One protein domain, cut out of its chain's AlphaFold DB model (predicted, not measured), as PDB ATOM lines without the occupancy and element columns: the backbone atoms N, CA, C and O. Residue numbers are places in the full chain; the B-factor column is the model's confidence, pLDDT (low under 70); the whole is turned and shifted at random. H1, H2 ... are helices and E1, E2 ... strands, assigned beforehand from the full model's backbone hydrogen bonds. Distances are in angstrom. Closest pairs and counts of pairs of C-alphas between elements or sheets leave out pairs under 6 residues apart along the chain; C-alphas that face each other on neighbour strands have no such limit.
ATOM      1  N   HIS A  22     -72.097 -22.434 292.227       84.75
ATOM      2  CA  HIS A  22     -73.298 -22.148 291.447       84.75
ATOM      3  C   HIS A  22     -74.497 -21.981 292.379       84.75
ATOM      4  O   HIS A  22     -74.809 -22.885 293.150       84.75
ATOM      5  N   TYR A  23     -75.176 -20.840 292.285       88.62
ATOM      6  CA  TYR A  23     -76.385 -20.547 293.054       88.62
ATOM      7  C   TYR A  23     -77.496 -20.022 292.146       88.62
ATOM      8  O   TYR A  23     -77.249 -19.224 291.244       88.62
ATOM      9  N   ASP A  24     -78.745 -20.383 292.422       94.81
ATOM     10  CA  ASP A  24     -79.875 -19.708 291.777       94.81
ATOM     11  C   ASP A  24     -80.068 -18.300 292.339       94.81
ATOM     12  O   ASP A  24     -80.279 -17.336 291.605       94.81
ATOM     13  N   THR A  25     -79.944 -18.145 293.653       96.38
ATOM     14  CA  THR A  25     -80.023 -16.842 294.309       96.38
ATOM     15  C   THR A  25     -78.997 -16.759 295.420       96.38
ATOM     16  O   THR A  25     -78.894 -17.660 296.250       96.38
ATOM     17  N   LEU A  26     -78.256 -15.654 295.447       96.88
ATOM     18  CA  LEU A  26     -77.359 -15.307 296.541       96.88
ATOM     19  C   LEU A  26     -77.789 -13.957 297.104       96.88
ATOM     20  O   LEU A  26     -77.751 -12.948 296.403       96.88
ATOM     21  N   LEU A  27     -78.174 -13.944 298.376       97.25
ATOM     22  CA  LEU A  27     -78.487 -12.728 299.115       97.25
ATOM     23  C   LEU A  27     -77.369 -12.447 300.114       97.25
ATOM     24  O   LEU A  27     -77.111 -13.263 300.997       97.25
ATOM     25  N   ILE A  28     -76.768 -11.264 300.019       97.50
ATOM     26  CA  ILE A  28     -75.953 -10.695 301.090       97.50
ATOM     27  C   ILE A  28     -76.869  -9.780 301.906       97.50
ATOM     28  O   ILE A  28     -77.357  -8.778 301.371       97.50
ATOM     29  N   PRO A  29     -77.158 -10.112 303.175       98.00
ATOM     30  CA  PRO A  29     -78.015  -9.285 304.014       98.00
ATOM     31  C   PRO A  29     -77.496  -7.849 304.176       98.00
ATOM     32  O   PRO A  29     -76.346  -7.523 303.894       98.00
ATOM     33  N   LYS A  30     -78.362  -6.956 304.658       98.06
ATOM     34  CA  LYS A  30     -77.973  -5.565 304.918       98.06
ATOM     35  C   LYS A  30     -76.876  -5.501 305.982       98.06
ATOM     36  O   LYS A  30     -76.975  -6.198 306.989       98.06
ATOM     37  N   ARG A  31     -75.903  -4.602 305.801       97.19
ATOM     38  CA  ARG A  31     -74.799  -4.348 306.752       97.19
ATOM     39  C   ARG A  31     -73.967  -5.587 307.105       97.19
ATOM     40  O   ARG A  31     -73.391  -5.645 308.189       97.19
ATOM     41  N   THR A  32     -73.908  -6.578 306.221       98.12
ATOM     42  CA  THR A  32     -73.037  -7.745 306.389       98.12
ATOM     43  C   THR A  32     -71.933  -7.761 305.343       98.12
ATOM     44  O   THR A  32     -72.022  -7.107 304.301       98.12
ATOM     45  N   ALA A  33     -70.880  -8.518 305.640       97.44
ATOM     46  CA  ALA A  33     -69.784  -8.770 304.721       97.44
ATOM     47  C   ALA A  33     -69.767 -10.249 304.317       97.44
ATOM     48  O   ALA A  33     -69.909 -11.126 305.169       97.44
ATOM     49  N   LEU A  34     -69.569 -10.517 303.027       96.94
ATOM     50  CA  LEU A  34     -69.318 -11.849 302.485       96.94
ATOM     51  C   LEU A  34     -67.879 -11.921 301.970       96.94
ATOM     52  O   LEU A  34     -67.507 -11.159 301.081       96.94
ATOM     53  N   MET A  35     -67.088 -12.858 302.491       96.88
ATOM     54  CA  MET A  35     -65.758 -13.152 301.957       96.88
ATOM     55  C   MET A  35     -65.862 -14.207 300.853       96.88
ATOM     56  O   MET A  35     -66.301 -15.328 301.101       96.88
ATOM     57  N   LEU A  36     -65.448 -13.852 299.638       94.06
ATOM     58  CA  LEU A  36     -65.342 -14.765 298.505       94.06
ATOM     59  C   LEU A  36     -63.916 -15.301 298.426       94.06
ATOM     60  O   LEU A  36     -63.003 -14.611 297.978       94.06
ATOM     61  N   THR A  37     -63.720 -16.536 298.876       91.12
ATOM     62  CA  THR A  37     -62.423 -17.227 298.801       91.12
ATOM     63  C   THR A  37     -62.212 -17.960 297.479       91.12
ATOM     64  O   THR A  37     -61.111 -18.439 297.228       91.12
ATOM     65  N   THR A  38     -63.245 -18.062 296.638       89.31
ATOM     66  CA  THR A  38     -63.174 -18.733 295.340       89.31
ATOM     67  C   THR A  38     -62.796 -17.764 294.223       89.31
ATOM     68  O   THR A  38     -63.146 -16.582 294.241       89.31
ATOM     69  N   ASP A  39     -62.132 -18.293 293.196       91.62
ATOM     70  CA  ASP A  39     -61.770 -17.528 291.997       91.62
ATOM     71  C   ASP A  39     -62.990 -17.230 291.113       91.62
ATOM     72  O   ASP A  39     -62.935 -16.393 290.213       91.62
ATOM     73  N   SER A  40     -64.100 -17.948 291.310       92.94
ATOM     74  CA  SER A  40     -65.306 -17.826 290.490       92.94
ATOM     75  C   SER A  40     -66.591 -18.006 291.299       92.94
ATOM     76  O   SER A  40     -66.714 -18.923 292.115       92.94
ATOM     77  N   LEU A  41     -67.569 -17.143 291.022       94.75
ATOM     78  CA  LEU A  41     -68.932 -17.171 291.542       94.75
ATOM     79  C   LEU A  41     -69.917 -17.047 290.374       94.75
ATOM     80  O   LEU A  41     -69.930 -16.037 289.666       94.75
ATOM     81  N   PHE A  42     -70.765 -18.058 290.206       95.88
ATOM     82  CA  PHE A  42     -71.839 -18.071 289.220       95.88
ATOM     83  C   PHE A  42     -73.181 -18.039 289.941       95.88
ATOM     84  O   PHE A  42     -73.507 -18.944 290.706       95.88
ATOM     85  N   VAL A  43     -73.975 -16.998 289.710       95.56
ATOM     86  CA  VAL A  43     -75.265 -16.855 290.388       95.56
ATOM     87  C   VAL A  43     -76.328 -16.284 289.464       95.56
ATOM     88  O   VAL A  43     -76.102 -15.255 288.841       95.56
ATOM     89  N   ASN A  44     -77.511 -16.891 289.377       95.50
ATOM     90  CA  ASN A  44     -78.565 -16.344 288.517       95.50
ATOM     91  C   ASN A  44     -79.040 -14.971 289.029       95.50
ATOM     92  O   ASN A  44     -78.975 -13.991 288.287       95.50
ATOM     93  N   HIS A  45     -79.412 -14.862 290.307       96.75
ATOM     94  CA  HIS A  45     -79.819 -13.598 290.935       96.75
ATOM     95  C   HIS A  45     -78.937 -13.247 292.135       96.75
ATOM     96  O   HIS A  45     -78.974 -13.911 293.171       96.75
ATOM     97  N   PHE A  46     -78.127 -12.201 291.997       97.31
ATOM     98  CA  PHE A  46     -77.254 -11.707 293.051       97.31
ATOM     99  C   PHE A  46     -77.833 -10.446 293.692       97.31
ATOM    100  O   PHE A  46     -77.995  -9.432 293.021       97.31
ATOM    101  N   ILE A  47     -78.122 -10.497 294.991       97.56
ATOM    102  CA  ILE A  47     -78.728  -9.394 295.734       97.56
ATOM    103  C   ILE A  47     -77.771  -8.933 296.834       97.56
ATOM    104  O   ILE A  47     -77.476  -9.672 297.774       97.56
ATOM    105  N   MET A  48     -77.329  -7.683 296.747       98.19
ATOM    106  CA  MET A  48     -76.584  -6.987 297.791       98.19
ATOM    107  C   MET A  48     -77.542  -6.086 298.575       98.19
ATOM    108  O   MET A  48     -78.003  -5.059 298.075       98.19
ATOM    109  N   GLY A  49     -77.847  -6.451 299.821       97.75
ATOM    110  CA  GLY A  49     -78.623  -5.607 300.726       97.75
ATOM    111  C   GLY A  49     -77.907  -4.291 301.045       97.75
ATOM    112  O   GLY A  49     -76.695  -4.174 300.887       97.75
ATOM    113  N   ASP A  50     -78.650  -3.286 301.512       97.69
ATOM    114  CA  ASP A  50     -78.089  -1.965 301.818       97.69
ATOM    115  C   ASP A  50     -76.851  -2.052 302.727       97.69
ATOM    116  O   ASP A  50     -76.861  -2.716 303.769       97.69
ATOM    117  N   SER A  51     -75.796  -1.341 302.332       97.44
ATOM    118  CA  SER A  51     -74.508  -1.253 303.028       97.44
ATOM    119  C   SER A  51     -73.826  -2.604 303.236       97.44
ATOM    120  O   SER A  51     -73.094  -2.784 304.205       97.44
ATOM    121  N   SER A  52     -74.108  -3.573 302.367       98.38
ATOM    122  CA  SER A  52     -73.397  -4.846 302.349       98.38
ATOM    123  C   SER A  52     -72.077  -4.755 301.588       98.38
ATOM    124  O   SER A  52     -71.893  -3.905 300.705       98.38
ATOM    125  N   THR A  53     -71.165  -5.658 301.937       98.31
ATOM    126  CA  THR A  53     -69.798  -5.679 301.422       98.31
ATOM    127  C   THR A  53     -69.431  -7.063 300.904       98.31
ATOM    128  O   THR A  53     -69.718  -8.074 301.541       98.31
ATOM    129  N   ILE A  54     -68.744  -7.113 299.769       97.94
ATOM    130  CA  ILE A  54     -68.038  -8.309 299.297       97.94
ATOM    131  C   ILE A  54     -66.545  -8.095 299.515       97.94
ATOM    132  O   ILE A  54     -66.023  -7.046 299.152       97.94
ATOM    133  N   ILE A  55     -65.861  -9.089 300.075       98.00
ATOM    134  CA  ILE A  55     -64.408  -9.093 300.260       98.00
ATOM    135  C   ILE A  55     -63.819 -10.186 299.367       98.00
ATOM    136  O   ILE A  55     -64.149 -11.360 299.528       98.00
ATOM    137  N   LEU A  56     -62.962  -9.809 298.423       97.12
ATOM    138  CA  LEU A  56     -62.279 -10.728 297.516       97.12
ATOM    139  C   LEU A  56     -61.061 -11.330 298.225       97.12
ATOM    140  O   LEU A  56     -60.120 -10.618 298.567       97.12
ATOM    141  N   GLY A  57     -61.083 -12.641 298.458       94.06
ATOM    142  CA  GLY A  57     -59.948 -13.387 299.008       94.06
ATOM    143  C   GLY A  57     -58.979 -13.876 297.929       94.06
ATOM    144  O   GLY A  57     -57.770 -13.917 298.156       94.06
ATOM    145  N   ALA A  58     -59.498 -14.221 296.750       93.25
ATOM    146  CA  ALA A  58     -58.701 -14.667 295.612       93.25
ATOM    147  C   ALA A  58     -58.016 -13.499 294.886       93.25
ATOM    148  O   ALA A  58     -58.561 -12.398 294.803       93.25
ATOM    149  N   GLN A  59     -56.834 -13.745 294.302       93.94
ATOM    150  CA  GLN A  59     -56.097 -12.713 293.556       93.94
ATOM    151  C   GLN A  59     -56.859 -12.223 292.322       93.94
ATOM    152  O   GLN A  59     -56.769 -11.048 291.959       93.94
ATOM    153  N   THR A  60     -57.604 -13.124 291.684       94.69
ATOM    154  CA  THR A  60     -58.495 -12.818 290.568       94.69
ATOM    155  C   THR A  60     -59.841 -13.461 290.849       94.69
ATOM    156  O   THR A  60     -59.905 -14.667 291.064       94.69
ATOM    157  N   THR A  61     -60.911 -12.673 290.823       96.31
ATOM    158  CA  THR A  61     -62.275 -13.163 291.025       96.31
ATOM    159  C   THR A  61     -63.136 -12.862 289.807       96.31
ATOM    160  O   THR A  61     -63.191 -11.730 289.324       96.31
ATOM    161  N   LEU A  62     -63.849 -13.878 289.330       96.44
ATOM    162  CA  LEU A  62     -64.918 -13.763 288.350       96.44
ATOM    163  C   LEU A  62     -66.269 -13.860 289.060       96.44
ATOM    164  O   LEU A  62     -66.594 -14.889 289.645       96.44
ATOM    165  N   ILE A  63     -67.088 -12.821 288.954       96.38
ATOM    166  CA  ILE A  63     -68.495 -12.863 289.350       96.38
ATOM    167  C   ILE A  63     -69.320 -12.789 288.074       96.38
ATOM    168  O   ILE A  63     -69.297 -11.781 287.368       96.38
ATOM    169  N   LYS A  64     -70.052 -13.860 287.773       96.06
ATOM    170  CA  LYS A  64     -70.977 -13.902 286.644       96.06
ATOM    171  C   LYS A  64     -72.395 -14.078 287.154       96.06
ATOM    172  O   LYS A  64     -72.697 -15.045 287.851       96.06
ATOM    173  N   THR A  65     -73.268 -13.164 286.755       95.94
ATOM    174  CA  THR A  65     -74.671 -13.205 287.133       95.94
ATOM    175  C   THR A  65     -75.609 -12.822 286.005       95.94
ATOM    176  O   THR A  65     -75.238 -12.100 285.080       95.94
ATOM    177  N   PHE A  66     -76.830 -13.352 286.043       94.12
ATOM    178  CA  PHE A  66     -77.873 -12.884 285.144       94.12
ATOM    179  C   PHE A  66     -78.425 -11.543 285.639       94.12
ATOM    180  O   PHE A  66     -78.541 -10.607 284.855       94.12
ATOM    181  N   ARG A  67     -78.689 -11.400 286.941       93.75
ATOM    182  CA  ARG A  67     -79.162 -10.144 287.532       93.75
ATOM    183  C   ARG A  67     -78.404  -9.810 288.808       93.75
ATOM    184  O   ARG A  67     -78.479 -10.562 289.773       93.75
ATOM    185  N   LEU A  68     -77.767  -8.643 288.830       95.50
ATOM    186  CA  LEU A  68     -77.182  -8.035 290.021       95.50
ATOM    187  C   LEU A  68     -78.073  -6.888 290.499       95.50
ATOM    188  O   LEU A  68     -78.285  -5.930 289.758       95.50
ATOM    189  N   GLU A  69     -78.552  -6.987 291.735       95.12
ATOM    190  CA  GLU A  69     -79.259  -5.930 292.453       95.12
ATOM    191  C   GLU A  69     -78.401  -5.413 293.604       95.12
ATOM    192  O   GLU A  69     -78.101  -6.155 294.539       95.12
ATOM    193  N   ALA A  70     -78.034  -4.134 293.564       95.50
ATOM    194  CA  ALA A  70     -77.318  -3.477 294.650       95.50
ATOM    195  C   ALA A  70     -78.196  -2.451 295.376       95.50
ATOM    196  O   ALA A  70     -78.830  -1.577 294.780       95.50
ATOM    197  N   GLY A  71     -78.243  -2.571 296.701       94.94
ATOM    198  CA  GLY A  71     -78.888  -1.616 297.587       94.94
ATOM    199  C   GLY A  71     -78.124  -0.294 297.714       94.94
ATOM    200  O   GLY A  71     -77.334   0.116 296.860       94.94
ATOM    201  N   VAL A  72     -78.383   0.417 298.809       95.12
ATOM    202  CA  VAL A  72     -77.735   1.705 299.086       95.12
ATOM    203  C   VAL A  72     -76.351   1.503 299.714       95.12
ATOM    204  O   VAL A  72     -76.242   0.789 300.707       95.12
ATOM    205  N   ASN A  73     -75.311   2.172 299.205       95.06
ATOM    206  CA  ASN A  73     -73.936   2.163 299.737       95.06
ATOM    207  C   ASN A  73     -73.274   0.772 299.791       95.06
ATOM    208  O   ASN A  73     -72.533   0.464 300.723       95.06
ATOM    209  N   CYS A  74     -73.561  -0.089 298.818       97.44
ATOM    210  CA  CYS A  74     -72.906  -1.389 298.697       97.44
ATOM    211  C   CYS A  74     -71.445  -1.242 298.252       97.44
ATOM    212  O   CYS A  74     -71.093  -0.295 297.538       97.44
ATOM    213  N   SER A  75     -70.597  -2.199 298.641       98.00
ATOM    214  CA  SER A  75     -69.187  -2.184 298.250       98.00
ATOM    215  C   SER A  75     -68.602  -3.549 297.897       98.00
ATOM    216  O   SER A  75     -69.035  -4.583 298.403       98.00
ATOM    217  N   ILE A  76     -67.594  -3.542 297.027       98.00
ATOM    218  CA  ILE A  76     -66.727  -4.688 296.738       98.00
ATOM    219  C   ILE A  76     -65.291  -4.267 297.039       98.00
ATOM    220  O   ILE A  76     -64.845  -3.232 296.548       98.00
ATOM    221  N   ILE A  77     -64.584  -5.046 297.851       98.00
ATOM    222  CA  ILE A  77     -63.240  -4.744 298.347       98.00
ATOM    223  C   ILE A  77     -62.301  -5.884 297.969       98.00
ATOM    224  O   ILE A  77     -62.577  -7.046 298.252       98.00
ATOM    225  N   GLY A  78     -61.180  -5.544 297.351       97.00
ATOM    226  CA  GLY A  78     -60.122  -6.449 296.934       97.00
ATOM    227  C   GLY A  78     -58.767  -5.788 297.130       97.00
ATOM    228  O   GLY A  78     -58.072  -5.501 296.156       97.00
ATOM    229  N   ASP A  79     -58.414  -5.509 298.381       96.38
ATOM    230  CA  ASP A  79     -57.151  -4.857 298.713       96.38
ATOM    231  C   ASP A  79     -55.993  -5.868 298.775       96.38
ATOM    232  O   ASP A  79     -56.160  -7.024 299.173       96.38
ATOM    233  N   GLY A  80     -54.812  -5.427 298.350       94.31
ATOM    234  CA  GLY A  80     -53.558  -6.142 298.530       94.31
ATOM    235  C   GLY A  80     -53.042  -5.976 299.956       94.31
ATOM    236  O   GLY A  80     -53.233  -4.935 300.584       94.31
ATOM    237  N   MET A  81     -52.371  -6.998 300.472       93.44
ATOM    238  CA  MET A  81     -51.727  -6.928 301.777       93.44
ATOM    239  C   MET A  81     -50.536  -5.965 301.789       93.44
ATOM    240  O   MET A  81     -49.671  -5.997 300.909       93.44
ATOM    241  N   ASP A  82     -50.460  -5.149 302.839       90.38
ATOM    242  CA  ASP A  82     -49.265  -4.372 303.151       90.38
ATOM    243  C   ASP A  82     -48.083  -5.309 303.420       90.38
ATOM    244  O   ASP A  82     -48.209  -6.357 304.061       90.38
ATOM    245  N   VAL A  99     -39.649  -5.230 301.438       85.75
ATOM    246  CA  VAL A  99     -40.602  -6.105 300.771       85.75
ATOM    247  C   VAL A  99     -41.642  -5.243 300.073       85.75
ATOM    248  O   VAL A  99     -42.138  -4.254 300.619       85.75
ATOM    249  N   ARG A 100     -41.955  -5.610 298.834       88.75
ATOM    250  CA  ARG A 100     -43.002  -4.961 298.054       88.75
ATOM    251  C   ARG A 100     -44.385  -5.340 298.595       88.75
ATOM    252  O   ARG A 100     -44.614  -6.506 298.906       88.75
ATOM    253  N   GLY A 101     -45.294  -4.368 298.670       90.62
ATOM    254  CA  GLY A 101     -46.698  -4.614 299.012       90.62
ATOM    255  C   GLY A 101     -47.415  -5.443 297.945       90.62
ATOM    256  O   GLY A 101     -47.056  -5.412 296.765       90.62
ATOM    257  N   GLU A 102     -48.433  -6.201 298.336       93.94
ATOM    258  CA  GLU A 102     -49.181  -7.030 297.394       93.94
ATOM    259  C   GLU A 102     -49.999  -6.162 296.429       93.94
ATOM    260  O   GLU A 102     -50.512  -5.102 296.788       93.94
ATOM    261  N   ASN A 103     -50.167  -6.613 295.187       94.38
ATOM    262  CA  ASN A 103     -51.099  -5.956 294.275       94.38
ATOM    263  C   ASN A 103     -52.548  -6.109 294.766       94.38
ATOM    264  O   ASN A 103     -52.912  -7.138 295.335       94.38
ATOM    265  N   GLY A 104     -53.391  -5.130 294.441       95.00
ATOM    266  CA  GLY A 104     -54.834  -5.237 294.616       95.00
ATOM    267  C   GLY A 104     -55.407  -6.423 293.847       95.00
ATOM    268  O   GLY A 104     -54.885  -6.837 292.804       95.00
ATOM    269  N   LYS A 105     -56.491  -6.985 294.374       96.19
ATOM    270  CA  LYS A 105     -57.200  -8.108 293.759       96.19
ATOM    271  C   LYS A 105     -57.885  -7.635 292.481       96.19
ATOM    272  O   LYS A 105     -58.296  -6.484 292.367       96.19
ATOM    273  N   SER A 106     -57.998  -8.516 291.496       96.12
ATOM    274  CA  SER A 106     -58.655  -8.205 290.225       96.12
ATOM    275  C   SER A 106     -60.071  -8.762 290.194       96.12
ATOM    276  O   SER A 106     -60.306  -9.892 290.615       96.12
ATOM    277  N   LEU A 107     -61.005  -7.982 289.656       96.81
ATOM    278  CA  LEU A 107     -62.414  -8.342 289.551       96.81
ATOM    279  C   LEU A 107     -62.864  -8.310 288.093       96.81
ATOM    280  O   LEU A 107     -62.801  -7.277 287.425       96.81
ATOM    281  N   THR A 108     -63.398  -9.434 287.630       96.50
ATOM    282  CA  THR A 108     -64.244  -9.478 286.438       96.50
ATOM    283  C   THR A 108     -65.689  -9.629 286.886       96.50
ATOM    284  O   THR A 108     -66.051 -10.654 287.457       96.50
ATOM    285  N   LEU A 109     -66.516  -8.617 286.636       95.69
ATOM    286  CA  LEU A 109     -67.937  -8.633 286.965       95.69
ATOM    287  C   LEU A 109     -68.754  -8.609 285.673       95.69
ATOM    288  O   LEU A 109     -68.746  -7.633 284.927       95.69
ATOM    289  N   ILE A 110     -69.456  -9.706 285.417       94.62
ATOM    290  CA  ILE A 110     -70.325  -9.878 284.257       94.62
ATOM    291  C   ILE A 110     -71.751  -9.981 284.777       94.62
ATOM    292  O   ILE A 110     -72.076 -10.934 285.483       94.62
ATOM    293  N   SER A 111     -72.602  -9.031 284.405       93.12
ATOM    294  CA  SER A 111     -74.026  -9.068 284.732       93.12
ATOM    295  C   SER A 111     -74.865  -8.918 283.473       93.12
ATOM    296  O   SER A 111     -74.595  -8.041 282.666       93.12
ATOM    297  N   THR A 112     -75.906  -9.722 283.261       91.75
ATOM    298  CA  THR A 112     -76.832  -9.434 282.150       91.75
ATOM    299  C   THR A 112     -77.670  -8.192 282.461       91.75
ATOM    300  O   THR A 112     -77.764  -7.298 281.621       91.75
ATOM    301  N   ILE A 113     -78.204  -8.100 283.679       89.50
ATOM    302  CA  ILE A 113     -78.997  -6.984 284.198       89.50
ATOM    303  C   ILE A 113     -78.277  -6.409 285.415       89.50
ATOM    304  O   ILE A 113     -78.016  -7.126 286.380       89.50
ATOM    305  N   PHE A 114     -77.961  -5.118 285.394       90.88
ATOM    306  CA  PHE A 114     -77.377  -4.415 286.534       90.88
ATOM    307  C   PHE A 114     -78.352  -3.353 287.029       90.88
ATOM    308  O   PHE A 114     -78.640  -2.390 286.317       90.88
ATOM    309  N   ASP A 115     -78.874  -3.563 288.232       90.06
ATOM    310  CA  ASP A 115     -79.843  -2.696 288.886       90.06
ATOM    311  C   ASP A 115     -79.261  -2.231 290.218       90.06
ATOM    312  O   ASP A 115     -78.809  -3.032 291.036       90.06
ATOM    313  N   THR A 116     -79.223  -0.924 290.439       88.69
ATOM    314  CA  THR A 116     -78.681  -0.383 291.679       88.69
ATOM    315  C   THR A 116     -79.475   0.815 292.153       88.69
ATOM    316  O   THR A 116     -79.819   1.715 291.384       88.69
ATOM    317  N   LYS A 117     -79.735   0.844 293.460       88.00
ATOM    318  CA  LYS A 117     -80.402   1.964 294.131       88.00
ATOM    319  C   LYS A 117     -79.457   3.142 294.369       88.00
ATOM    320  O   LYS A 117     -79.923   4.241 294.656       88.00
ATOM    321  N   SER A 118     -78.143   2.918 294.298       89.94
ATOM    322  CA  SER A 118     -77.114   3.936 294.536       89.94
ATOM    323  C   SER A 118     -75.809   3.620 293.797       89.94
ATOM    324  O   SER A 118     -75.755   2.718 292.966       89.94
ATOM    325  N   ILE A 119     -74.740   4.355 294.086       90.31
ATOM    326  CA  ILE A 119     -73.417   4.054 293.543       90.31
ATOM    327  C   ILE A 119     -72.857   2.794 294.224       90.31
ATOM    328  O   ILE A 119     -72.680   2.769 295.443       90.31
ATOM    329  N   LEU A 120     -72.530   1.769 293.436       94.00
ATOM    330  CA  LEU A 120     -71.740   0.620 293.871       94.00
ATOM    331  C   LEU A 120     -70.267   1.034 293.934       94.00
ATOM    332  O   LEU A 120     -69.671   1.412 292.923       94.00
ATOM    333  N   SER A 121     -69.671   0.965 295.122       96.19
ATOM    334  CA  SER A 121     -68.256   1.306 295.297       96.19
ATOM    335  C   SER A 121     -67.379   0.067 295.146       96.19
ATOM    336  O   SER A 121     -67.617  -0.947 295.793       96.19
ATOM    337  N   ILE A 122     -66.353   0.139 294.305       96.50
ATOM    338  CA  ILE A 122     -65.409  -0.955 294.073       96.50
ATOM    339  C   ILE A 122     -64.009  -0.462 294.438       96.50
ATOM    340  O   ILE A 122     -63.517   0.504 293.859       96.50
ATOM    341  N   TYR A 123     -63.380  -1.124 295.406       96.62
ATOM    342  CA  TYR A 123     -62.056  -0.805 295.934       96.62
ATOM    343  C   TYR A 123     -61.108  -1.964 295.636       96.62
ATOM    344  O   TYR A 123     -61.305  -3.055 296.155       96.62
ATOM    345  N   LEU A 124     -60.106  -1.744 294.789       96.25
ATOM    346  CA  LEU A 124     -59.118  -2.746 294.380       96.25
ATOM    347  C   LEU A 124     -57.709  -2.181 294.597       96.25
ATOM    348  O   LEU A 124     -56.976  -1.943 293.635       96.25
ATOM    349  N   ASN A 125     -57.348  -1.840 295.835       95.31
ATOM    350  CA  ASN A 125     -56.112  -1.100 296.092       95.31
ATOM    351  C   ASN A 125     -54.918  -2.033 296.295       95.31
ATOM    352  O   ASN A 125     -55.059  -3.128 296.823       95.31
ATOM    353  N   GLY A 126     -53.726  -1.600 295.892       94.31
ATOM    354  CA  GLY A 126     -52.482  -2.275 296.254       94.31
ATOM    355  C   GLY A 126     -52.094  -2.006 297.706       94.31
ATOM    356  O   GLY A 126     -52.354  -0.922 298.229       94.31
ATOM    357  N   GLY A 127     -51.426  -2.974 298.326       93.00
ATOM    358  CA  GLY A 127     -50.827  -2.836 299.648       93.00
ATOM    359  C   GLY A 127     -49.555  -1.993 299.617       93.00
ATOM    360  O   GLY A 127     -48.871  -1.881 298.597       93.00
ATOM    361  N   ASN A 128     -49.221  -1.378 300.739       91.31
ATOM    362  CA  ASN A 128     -48.039  -0.543 300.905       91.31
ATOM    363  C   ASN A 128     -46.755  -1.379 300.953       91.31
ATOM    364  O   ASN A 128     -46.743  -2.506 301.446       91.31
ATOM    365  N   GLY A 129     -45.662  -0.812 300.450       88.56
ATOM    366  CA  GLY A 129     -44.329  -1.385 300.600       88.56
ATOM    367  C   GLY A 129     -43.785  -1.202 302.012       88.56
ATOM    368  O   GLY A 129     -44.185  -0.286 302.731       88.56
ATOM    369  N   SER A 130     -42.854  -2.064 302.414       86.69
ATOM    370  CA  SER A 130     -42.236  -1.964 303.732       86.69
ATOM    371  C   SER A 130     -41.197  -0.850 303.756       86.69
ATOM    372  O   SER A 130     -40.535  -0.575 302.753       86.69
ATOM    373  N   ASP A 131     -40.970  -0.254 304.921       82.31
ATOM    374  CA  ASP A 131     -39.840   0.657 305.097       82.31
ATOM    375  C   ASP A 131     -38.505  -0.047 304.809       82.31
ATOM    376  O   ASP A 131     -38.362  -1.261 304.995       82.31
ATOM    377  N   GLY A 132     -37.526   0.735 304.355       71.06
ATOM    378  CA  GLY A 132     -36.160   0.267 304.146       71.06
ATOM    379  C   GLY A 132     -35.376   0.171 305.456       71.06
ATOM    380  O   GLY A 132     -35.578   0.956 306.391       71.06
ATOM    381  N   GLY A 133     -34.444  -0.780 305.512       68.19
ATOM    382  CA  GLY A 133     -33.374  -0.804 306.510       68.19
ATOM    383  C   GLY A 133     -32.435   0.405 306.395       68.19
ATOM    384  O   GLY A 133     -32.540   1.217 305.482       68.19
ATOM    385  N   LEU A 134     -31.476   0.528 307.318       66.75
ATOM    386  CA  LEU A 134     -30.584   1.704 307.404       66.75
ATOM    387  C   LEU A 134     -29.793   1.979 306.102       66.75
ATOM    388  O   LEU A 134     -29.519   3.134 305.778       66.75
ATOM    389  N   PHE A 135     -29.467   0.928 305.342       67.50
ATOM    390  CA  PHE A 135     -28.785   1.016 304.042       67.50
ATOM    391  C   PHE A 135     -29.569   0.347 302.903       67.50
ATOM    392  O   PHE A 135     -29.020   0.146 301.822       67.50
ATOM    393  N   ALA A 136     -30.832  -0.016 303.135       68.56
ATOM    394  CA  ALA A 136     -31.663  -0.681 302.141       68.56
ATOM    395  C   ALA A 136     -32.705   0.288 301.575       68.56
ATOM    396  O   ALA A 136     -33.264   1.122 302.292       68.56
ATOM    397  N   LEU A 137     -32.971   0.157 300.276       74.62
ATOM    398  CA  LEU A 137     -34.051   0.882 299.614       74.62
ATOM    399  C   LEU A 137     -35.399   0.500 300.238       74.62
ATOM    400  O   LEU A 137     -35.551  -0.646 300.660       74.62
ATOM    401  N   PRO A 138     -36.375   1.421 300.300       81.81
ATOM    402  CA  PRO A 138     -37.723   1.073 300.715       81.81
ATOM    403  C   PRO A 138     -38.385   0.118 299.721       81.81
ATOM    404  O   PRO A 138     -38.082   0.109 298.528       81.81
ATOM    405  N   GLY A 139     -39.327  -0.665 300.232       82.81
ATOM    406  CA  GLY A 139     -40.134  -1.575 299.446       82.81
ATOM    407  C   GLY A 139     -41.111  -0.782 298.597       82.81
ATOM    408  O   GLY A 139     -41.644   0.246 299.022       82.81
ATOM    409  N   GLU A 140     -41.359  -1.251 297.381       87.38
ATOM    410  CA  GLU A 140     -42.347  -0.617 296.515       87.38
ATOM    411  C   GLU A 140     -43.773  -0.883 297.012       87.38
ATOM    412  O   GLU A 140     -44.054  -1.912 297.628       87.38
ATOM    413  N   GLY A 141     -44.705   0.004 296.676       85.94
ATOM    414  CA  GLY A 141     -46.125  -0.312 296.790       85.94
ATOM    415  C   GLY A 141     -46.559  -1.393 295.793       85.94
ATOM    416  O   GLY A 141     -46.012  -1.538 294.690       85.94
ATOM    417  N   GLY A 142     -47.590  -2.142 296.157       88.62
ATOM    418  CA  GLY A 142     -48.343  -2.973 295.231       88.62
ATOM    419  C   GLY A 142     -49.067  -2.123 294.189       88.62
ATOM    420  O   GLY A 142     -49.411  -0.968 294.432       88.62
ATOM    421  N   ALA A 143     -49.305  -2.669 293.001       90.94
ATOM    422  CA  ALA A 143     -50.166  -2.010 292.020       90.94
ATOM    423  C   ALA A 143     -51.642  -2.135 292.428       90.94
ATOM    424  O   ALA A 143     -52.010  -3.073 293.130       90.94
ATOM    425  N   GLY A 144     -52.496  -1.220 291.969       90.75
ATOM    426  CA  GLY A 144     -53.943  -1.405 292.057       90.75
ATOM    427  C   GLY A 144     -54.406  -2.608 291.231       90.75
ATOM    428  O   GLY A 144     -53.766  -2.990 290.251       90.75
ATOM    429  N   GLY A 145     -55.521  -3.205 291.632       92.12
ATOM    430  CA  GLY A 145     -56.155  -4.302 290.917       92.12
ATOM    431  C   GLY A 145     -56.926  -3.841 289.681       92.12
ATOM    432  O   GLY A 145     -57.253  -2.662 289.512       92.12
ATOM    433  N   ASN A 146     -57.230  -4.796 288.806       92.81
ATOM    434  CA  ASN A 146     -57.943  -4.529 287.561       92.81
ATOM    435  C   ASN A 146     -59.450  -4.727 287.737       92.81
ATOM    436  O   ASN A 146     -59.875  -5.699 288.364       92.81
ATOM    437  N   LEU A 147     -60.254  -3.855 287.124       92.50
ATOM    438  CA  LEU A 147     -61.702  -4.032 287.009       92.50
ATOM    439  C   LEU A 147     -62.108  -4.198 285.542       92.50
ATOM    440  O   LEU A 147     -61.915  -3.298 284.720       92.50
ATOM    441  N   PHE A 148     -62.753  -5.323 285.245       91.88
ATOM    442  CA  PHE A 148     -63.430  -5.567 283.978       91.88
ATOM    443  C   PHE A 148     -64.929  -5.752 284.226       91.88
ATOM    444  O   PHE A 148     -65.345  -6.751 284.811       91.88
ATOM    445  N   PHE A 149     -65.740  -4.780 283.810       90.50
ATOM    446  CA  PHE A 149     -67.189  -4.808 283.998       90.50
ATOM    447  C   PHE A 149     -67.910  -4.951 282.658       90.50
ATOM    448  O   PHE A 149     -67.701  -4.148 281.745       90.50
ATOM    449  N   ILE A 150     -68.780  -5.954 282.549       87.69
ATOM    450  CA  ILE A 150     -69.621  -6.181 281.371       87.69
ATOM    451  C   ILE A 150     -71.087  -6.194 281.792       87.69
ATOM    452  O   ILE A 150     -71.466  -6.972 282.669       87.69
ATOM    453  N   SER A 151     -71.908  -5.384 281.121       85.25
ATOM    454  CA  SER A 151     -73.364  -5.405 281.265       85.25
ATOM    455  C   SER A 151     -74.090  -5.409 279.920       85.25
ATOM    456  O   SER A 151     -73.669  -4.727 278.987       85.25
ATOM    457  N   SER A 152     -75.173  -6.183 279.803       79.31
ATOM    458  CA  SER A 152     -75.914  -6.344 278.537       79.31
ATOM    459  C   SER A 152     -77.229  -5.565 278.466       79.31
ATOM    460  O   SER A 152     -77.686  -5.281 277.371       79.31
ATOM    461  N   TYR A 153     -77.852  -5.235 279.602       69.25
ATOM    462  CA  TYR A 153     -79.159  -4.560 279.661       69.25
ATOM    463  C   TYR A 153     -79.139  -3.350 280.593       69.25
ATOM    464  O   TYR A 153     -80.022  -3.139 281.422       69.25
ATOM    465  N   SER A 154     -78.109  -2.526 280.462       60.50
ATOM    466  CA  SER A 154     -78.009  -1.260 281.183       60.50
ATOM    467  C   SER A 154     -77.629  -0.161 280.208       60.50
ATOM    468  O   SER A 154     -76.668  -0.309 279.450       60.50
ATOM    469  N   GLU A 155     -78.326   0.973 280.242       59.34
ATOM    470  CA  GLU A 155     -77.879   2.142 279.489       59.34
ATOM    471  C   GLU A 155     -76.461   2.507 279.941       59.34
ATOM    472  O   GLU A 155     -76.247   2.829 281.106       59.34
ATOM    473  N   LYS A 156     -75.486   2.474 279.024       56.88
ATOM    474  CA  LYS A 156     -74.066   2.742 279.315       56.88
ATOM    475  C   LYS A 156     -73.844   3.994 280.179       56.88
ATOM    476  O   LYS A 156     -73.077   3.957 281.132       56.88
ATOM    477  N   LYS A 157     -74.594   5.071 279.902       56.31
ATOM    478  CA  LYS A 157     -74.546   6.329 280.671       56.31
ATOM    479  C   LYS A 157     -74.979   6.183 282.138       56.31
ATOM    480  O   LYS A 157     -74.518   6.964 282.958       56.31
ATOM    481  N   LYS A 158     -75.845   5.219 282.468       64.94
ATOM    482  CA  LYS A 158     -76.258   4.928 283.849       64.94
ATOM    483  C   LYS A 158     -75.196   4.116 284.581       64.94
ATOM    484  O   LYS A 158     -74.885   4.450 285.713       64.94
ATOM    485  N   VAL A 159     -74.571   3.140 283.920       65.44
ATOM    486  CA  VAL A 159     -73.513   2.314 284.534       65.44
ATOM    487  C   VAL A 159     -72.299   3.141 284.939       65.44
ATOM    488  O   VAL A 159     -71.843   3.023 286.073       65.44
ATOM    489  N   ASP A 160     -71.807   4.009 284.049       63.25
ATOM    490  CA  ASP A 160     -70.632   4.849 284.332       63.25
ATOM    491  C   ASP A 160     -70.876   5.804 285.522       63.25
ATOM    492  O   ASP A 160     -69.939   6.197 286.208       63.25
ATOM    493  N   GLN A 161     -72.138   6.157 285.801       69.06
ATOM    494  CA  GLN A 161     -72.541   6.972 286.959       69.06
ATOM    495  C   GLN A 161     -72.815   6.144 288.223       69.06
ATOM    496  O   GLN A 161     -72.924   6.695 289.316       69.06
ATOM    497  N   GLN A 162     -72.957   4.831 288.073       80.25
ATOM    498  CA  GLN A 162     -73.382   3.907 289.120       80.25
ATOM    499  C   GLN A 162     -72.230   3.100 289.716       80.25
ATOM    500  O   GLN A 162     -72.434   2.440 290.731       80.25
ATOM    501  N   ILE A 163     -71.032   3.152 289.130       85.69
ATOM    502  CA  ILE A 163     -69.834   2.493 289.659       85.69
ATOM    503  C   ILE A 163     -68.806   3.550 290.051       85.69
ATOM    504  O   ILE A 163     -68.352   4.334 289.223       85.69
ATOM    505  N   ASN A 164     -68.391   3.534 291.317       88.75
ATOM    506  CA  ASN A 164     -67.255   4.313 291.797       88.75
ATOM    507  C   ASN A 164     -66.062   3.382 292.009       88.75
ATOM    508  O   ASN A 164     -66.034   2.628 292.982       88.75
ATOM    509  N   LEU A 165     -65.092   3.428 291.096       89.31
ATOM    510  CA  LEU A 165     -63.868   2.639 291.188       89.31
ATOM    511  C   LEU A 165     -62.756   3.422 291.892       89.31
ATOM    512  O   LEU A 165     -62.373   4.510 291.461       89.31
ATOM    513  N   LYS A 166     -62.152   2.798 292.905       90.69
ATOM    514  CA  LYS A 166     -60.828   3.154 293.420       90.69
ATOM    515  C   LYS A 166     -59.897   1.957 293.270       90.69
ATOM    516  O   LYS A 166     -60.126   0.918 293.873       90.69
ATOM    517  N   ASN A 167     -58.857   2.099 292.463       88.06
ATOM    518  CA  ASN A 167     -57.870   1.052 292.206       88.06
ATOM    519  C   ASN A 167     -56.448   1.616 292.295       88.06
ATOM    520  O   ASN A 167     -55.651   1.564 291.354       88.06
ATOM    521  N   GLU A 168     -56.156   2.254 293.422       89.88
ATOM    522  CA  GLU A 168     -54.877   2.921 293.621       89.88
ATOM    523  C   GLU A 168     -53.791   1.910 293.986       89.88
ATOM    524  O   GLU A 168     -54.037   0.959 294.724       89.88
ATOM    525  N   GLY A 169     -52.565   2.126 293.507       87.50
ATOM    526  CA  GLY A 169     -51.415   1.392 294.033       87.50
ATOM    527  C   GLY A 169     -51.131   1.757 295.491       87.50
ATOM    528  O   GLY A 169     -51.523   2.828 295.964       87.50
ATOM    529  N   GLY A 170     -50.416   0.896 296.200       87.25
ATOM    530  CA  GLY A 170     -49.902   1.189 297.530       87.25
ATOM    531  C   GLY A 170     -48.800   2.241 297.495       87.25
ATOM    532  O   GLY A 170     -48.202   2.519 296.451       87.25
ATOM    533  N   TYR A 171     -48.538   2.849 298.644       86.50
ATOM    534  CA  TYR A 171     -47.413   3.761 298.806       86.50
ATOM    535  C   TYR A 171     -46.102   2.974 298.929       86.50
ATOM    536  O   TYR A 171     -46.102   1.875 299.493       86.50
ATOM    537  N   PRO A 172     -44.978   3.508 298.421       83.25
ATOM    538  CA  PRO A 172     -43.672   2.968 298.765       83.25
ATOM    539  C   PRO A 172     -43.406   3.160 300.263       83.25
ATOM    540  O   PRO A 172     -43.917   4.095 300.887       83.25
ATOM    541  N   GLY A 173     -42.572   2.290 300.825       81.62
ATOM    542  CA  GLY A 173     -42.065   2.459 302.180       81.62
ATOM    543  C   GLY A 173     -41.172   3.692 302.315       81.62
ATOM    544  O   GLY A 173     -40.779   4.339 301.338       81.62
ATOM    545  N   ARG A 174     -40.814   4.026 303.551       78.00
ATOM    546  CA  ARG A 174     -39.945   5.164 303.855       78.00
ATOM    547  C   ARG A 174     -38.476   4.737 303.920       78.00
ATOM    548  O   ARG A 174     -38.168   3.684 304.487       78.00
ATOM    549  N   ARG A 190     -47.224   5.350 292.726       73.00
ATOM    550  CA  ARG A 190     -48.419   4.492 292.835       73.00
ATOM    551  C   ARG A 190     -48.927   4.119 291.437       73.00
ATOM    552  O   ARG A 190     -49.312   4.993 290.661       73.00
ATOM    553  N   LYS A 191     -48.949   2.824 291.116       79.62
ATOM    554  CA  LYS A 191     -49.458   2.322 289.830       79.62
ATOM    555  C   LYS A 191     -50.937   1.980 289.966       79.62
ATOM    556  O   LYS A 191     -51.288   1.116 290.767       79.62
ATOM    557  N   LYS A 192     -51.795   2.670 289.211       83.25
ATOM    558  CA  LYS A 192     -53.221   2.325 289.109       83.25
ATOM    559  C   LYS A 192     -53.394   1.048 288.284       83.25
ATOM    560  O   LYS A 192     -52.589   0.798 287.390       83.25
ATOM    561  N   GLY A 193     -54.426   0.271 288.592       74.25
ATOM    562  CA  GLY A 193     -54.831  -0.855 287.749       74.25
ATOM    563  C   GLY A 193     -55.618  -0.408 286.514       74.25
ATOM    564  O   GLY A 193     -56.019   0.756 286.391       74.25
ATOM    565  N   ASP A 194     -55.885  -1.351 285.618       81.56
ATOM    566  CA  ASP A 194     -56.703  -1.126 284.432       81.56
ATOM    567  C   ASP A 194     -58.200  -1.148 284.762       81.56
ATOM    568  O   ASP A 194     -58.676  -1.907 285.613       81.56
ATOM    569  N   PHE A 195     -58.964  -0.331 284.036       85.06
ATOM    570  CA  PHE A 195     -60.413  -0.236 284.165       85.06
ATOM    571  C   PHE A 195     -61.087  -0.226 282.799       85.06
ATOM    572  O   PHE A 195     -60.756   0.593 281.939       85.06
ATOM    573  N   ARG A 196     -62.050  -1.133 282.598       84.31
ATOM    574  CA  ARG A 196     -62.860  -1.186 281.375       84.31
ATOM    575  C   ARG A 196     -64.321  -1.501 281.703       84.31
ATOM    576  O   ARG A 196     -64.598  -2.505 282.359       84.31
ATOM    577  N   ILE A 197     -65.238  -0.674 281.191       80.12
ATOM    578  CA  ILE A 197     -66.687  -0.928 281.183       80.12
ATOM    579  C   ILE A 197     -67.143  -1.176 279.745       80.12
ATOM    580  O   ILE A 197     -66.969  -0.334 278.861       80.12
ATOM    581  N   ILE A 198     -67.770  -2.330 279.528       78.88
ATOM    582  CA  ILE A 198     -68.455  -2.680 278.287       78.88
ATOM    583  C   ILE A 198     -69.946  -2.796 278.601       78.88
ATOM    584  O   ILE A 198     -70.369  -3.700 279.314       78.88
ATOM    585  N   ALA A 199     -70.743  -1.873 278.068       71.75
ATOM    586  CA  ALA A 199     -72.196  -1.930 278.153       71.75
ATOM    587  C   ALA A 199     -72.770  -2.088 276.743       71.75
ATOM    588  O   ALA A 199     -72.617  -1.184 275.914       71.75
ATOM    589  N   ASN A 200     -73.391  -3.236 276.487       66.94
ATOM    590  CA  ASN A 200     -74.089  -3.522 275.239       66.94
ATOM    591  C   ASN A 200     -75.570  -3.142 275.384       66.94
ATOM    592  O   ASN A 200     -76.084  -3.075 276.500       66.94
TER     593      ASN A 200
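This is residues 22 to 82, 99 to 174 and 190 to 200 of the 201 residues of an uncharacterized protein of Cyclobacteriaceae bacterium (UniProt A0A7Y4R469). The chain winds in stacked turns into a flattened coil, with two parallel sheets face to face as its walls: E1, E3, E5, E7, E9 and E11 in one, E2, E4, E6, E8 and E10 in the other. Long loops without named elements run out from one edge of the coil, among them residues 124 to 146 with Phe 135 far out, and the short helix H1 lies in the last turn, between E9 and E10. The printed part has 148 residues with eleven named strands and one named helix, in the order E1 to E9, H1, E10, E11, and the class is mostly strand. The whole is compact, with a radius of gyration of the C-alphas of 16.4 A, yet elongated in outline, spanning 55 by 28 by 24 A.

Find C-alpha 22 at (-73.298, -22.148, 291.447); from there E1, residues 22 to 28, runs 15.2 A. Next come E2, residues 33 to 36, and E3, residues 40 to 48, which is 17.3 A long and bends by 101 degrees at residue 44. After E4, residues 53 to 56, look for C-alpha 60 at (-58.495, -12.818, 290.568), where E5 begins; it holds residues 60 to 70, is 21.4 A long and bends by 103 degrees at residue 66. E6 is residues 75 to 77, and beyond the first cut E7, residues 106 to 116, runs 21.5 A and bends by 102 degrees at residue 113. E8 is residues 120 to 123, E9 residues 147 to 151, 13.1 A long, H1 residues 156 to 162, 9.9 A long, and E10 residues 163 to 166. E11, residues 195 to 199, runs 13.3 A and ends with C-alpha 199 at (-72.196, -1.930, 278.153).

Begin with the larger sheet, in the order E1, E3, E5, E7, E9, E11; its neighbours are parallel, it is twisted, and E1 and E11 are its edge strands. Along it you find N 23 and O 42 at 3.0 A between E1 and E3, N 41 and O 62 at 2.8 A between E3 and E5, N 63 and O 108 at 2.8 A between E5 and E7, N 109 and O 148 at 2.9 A between E7 and E9, and N 149 and O 196 at 2.9 A between E9 and E11. The other sheet, in the order E2, E4, E6, E8, E10, is parallel too: look at N 34 and O 53, 2.9 A, for E2 and E4; N 54 and O 75, 2.9 A, for E4 and E6; N 76 and O 121, 2.9 A, for E6 and E8; and N 122 and O 164, 2.8 A, for E8 and E10. The two sheets form a sandwich, two sheets face to face, the facing parts 9.1 A centre to centre and their best planes 6 degrees apart. H1 is on the larger sheet at a height over the sheet of 7.6 A, only just over E9 with 3 of its C-alphas, and runs slantwise to the strands at 53 degrees to E9 on the local plane. Its closest C-alphas to E11 are those of Lys 156 and Ala 199, 5.2 A apart. In H1, 2 of 3 O i to N i+4 pairs are within hydrogen-bond range.

The two C-alphas farthest apart are those of Asp 24 and Phe 135, 56.5 A. Residues 83 to 98 are not printed, with 9.1 A between C-alphas 82 and 99, and residues 175 to 189 are not printed, with 13.9 A between C-alphas 174 and 190. Of the links that are printed whole, E8 to E9, with 23 residues, is long and the others are tight. The model's mean pLDDT over the printed part is 88.9; look for values under 70 at residues 133 to 136, 153 to 161 and 200.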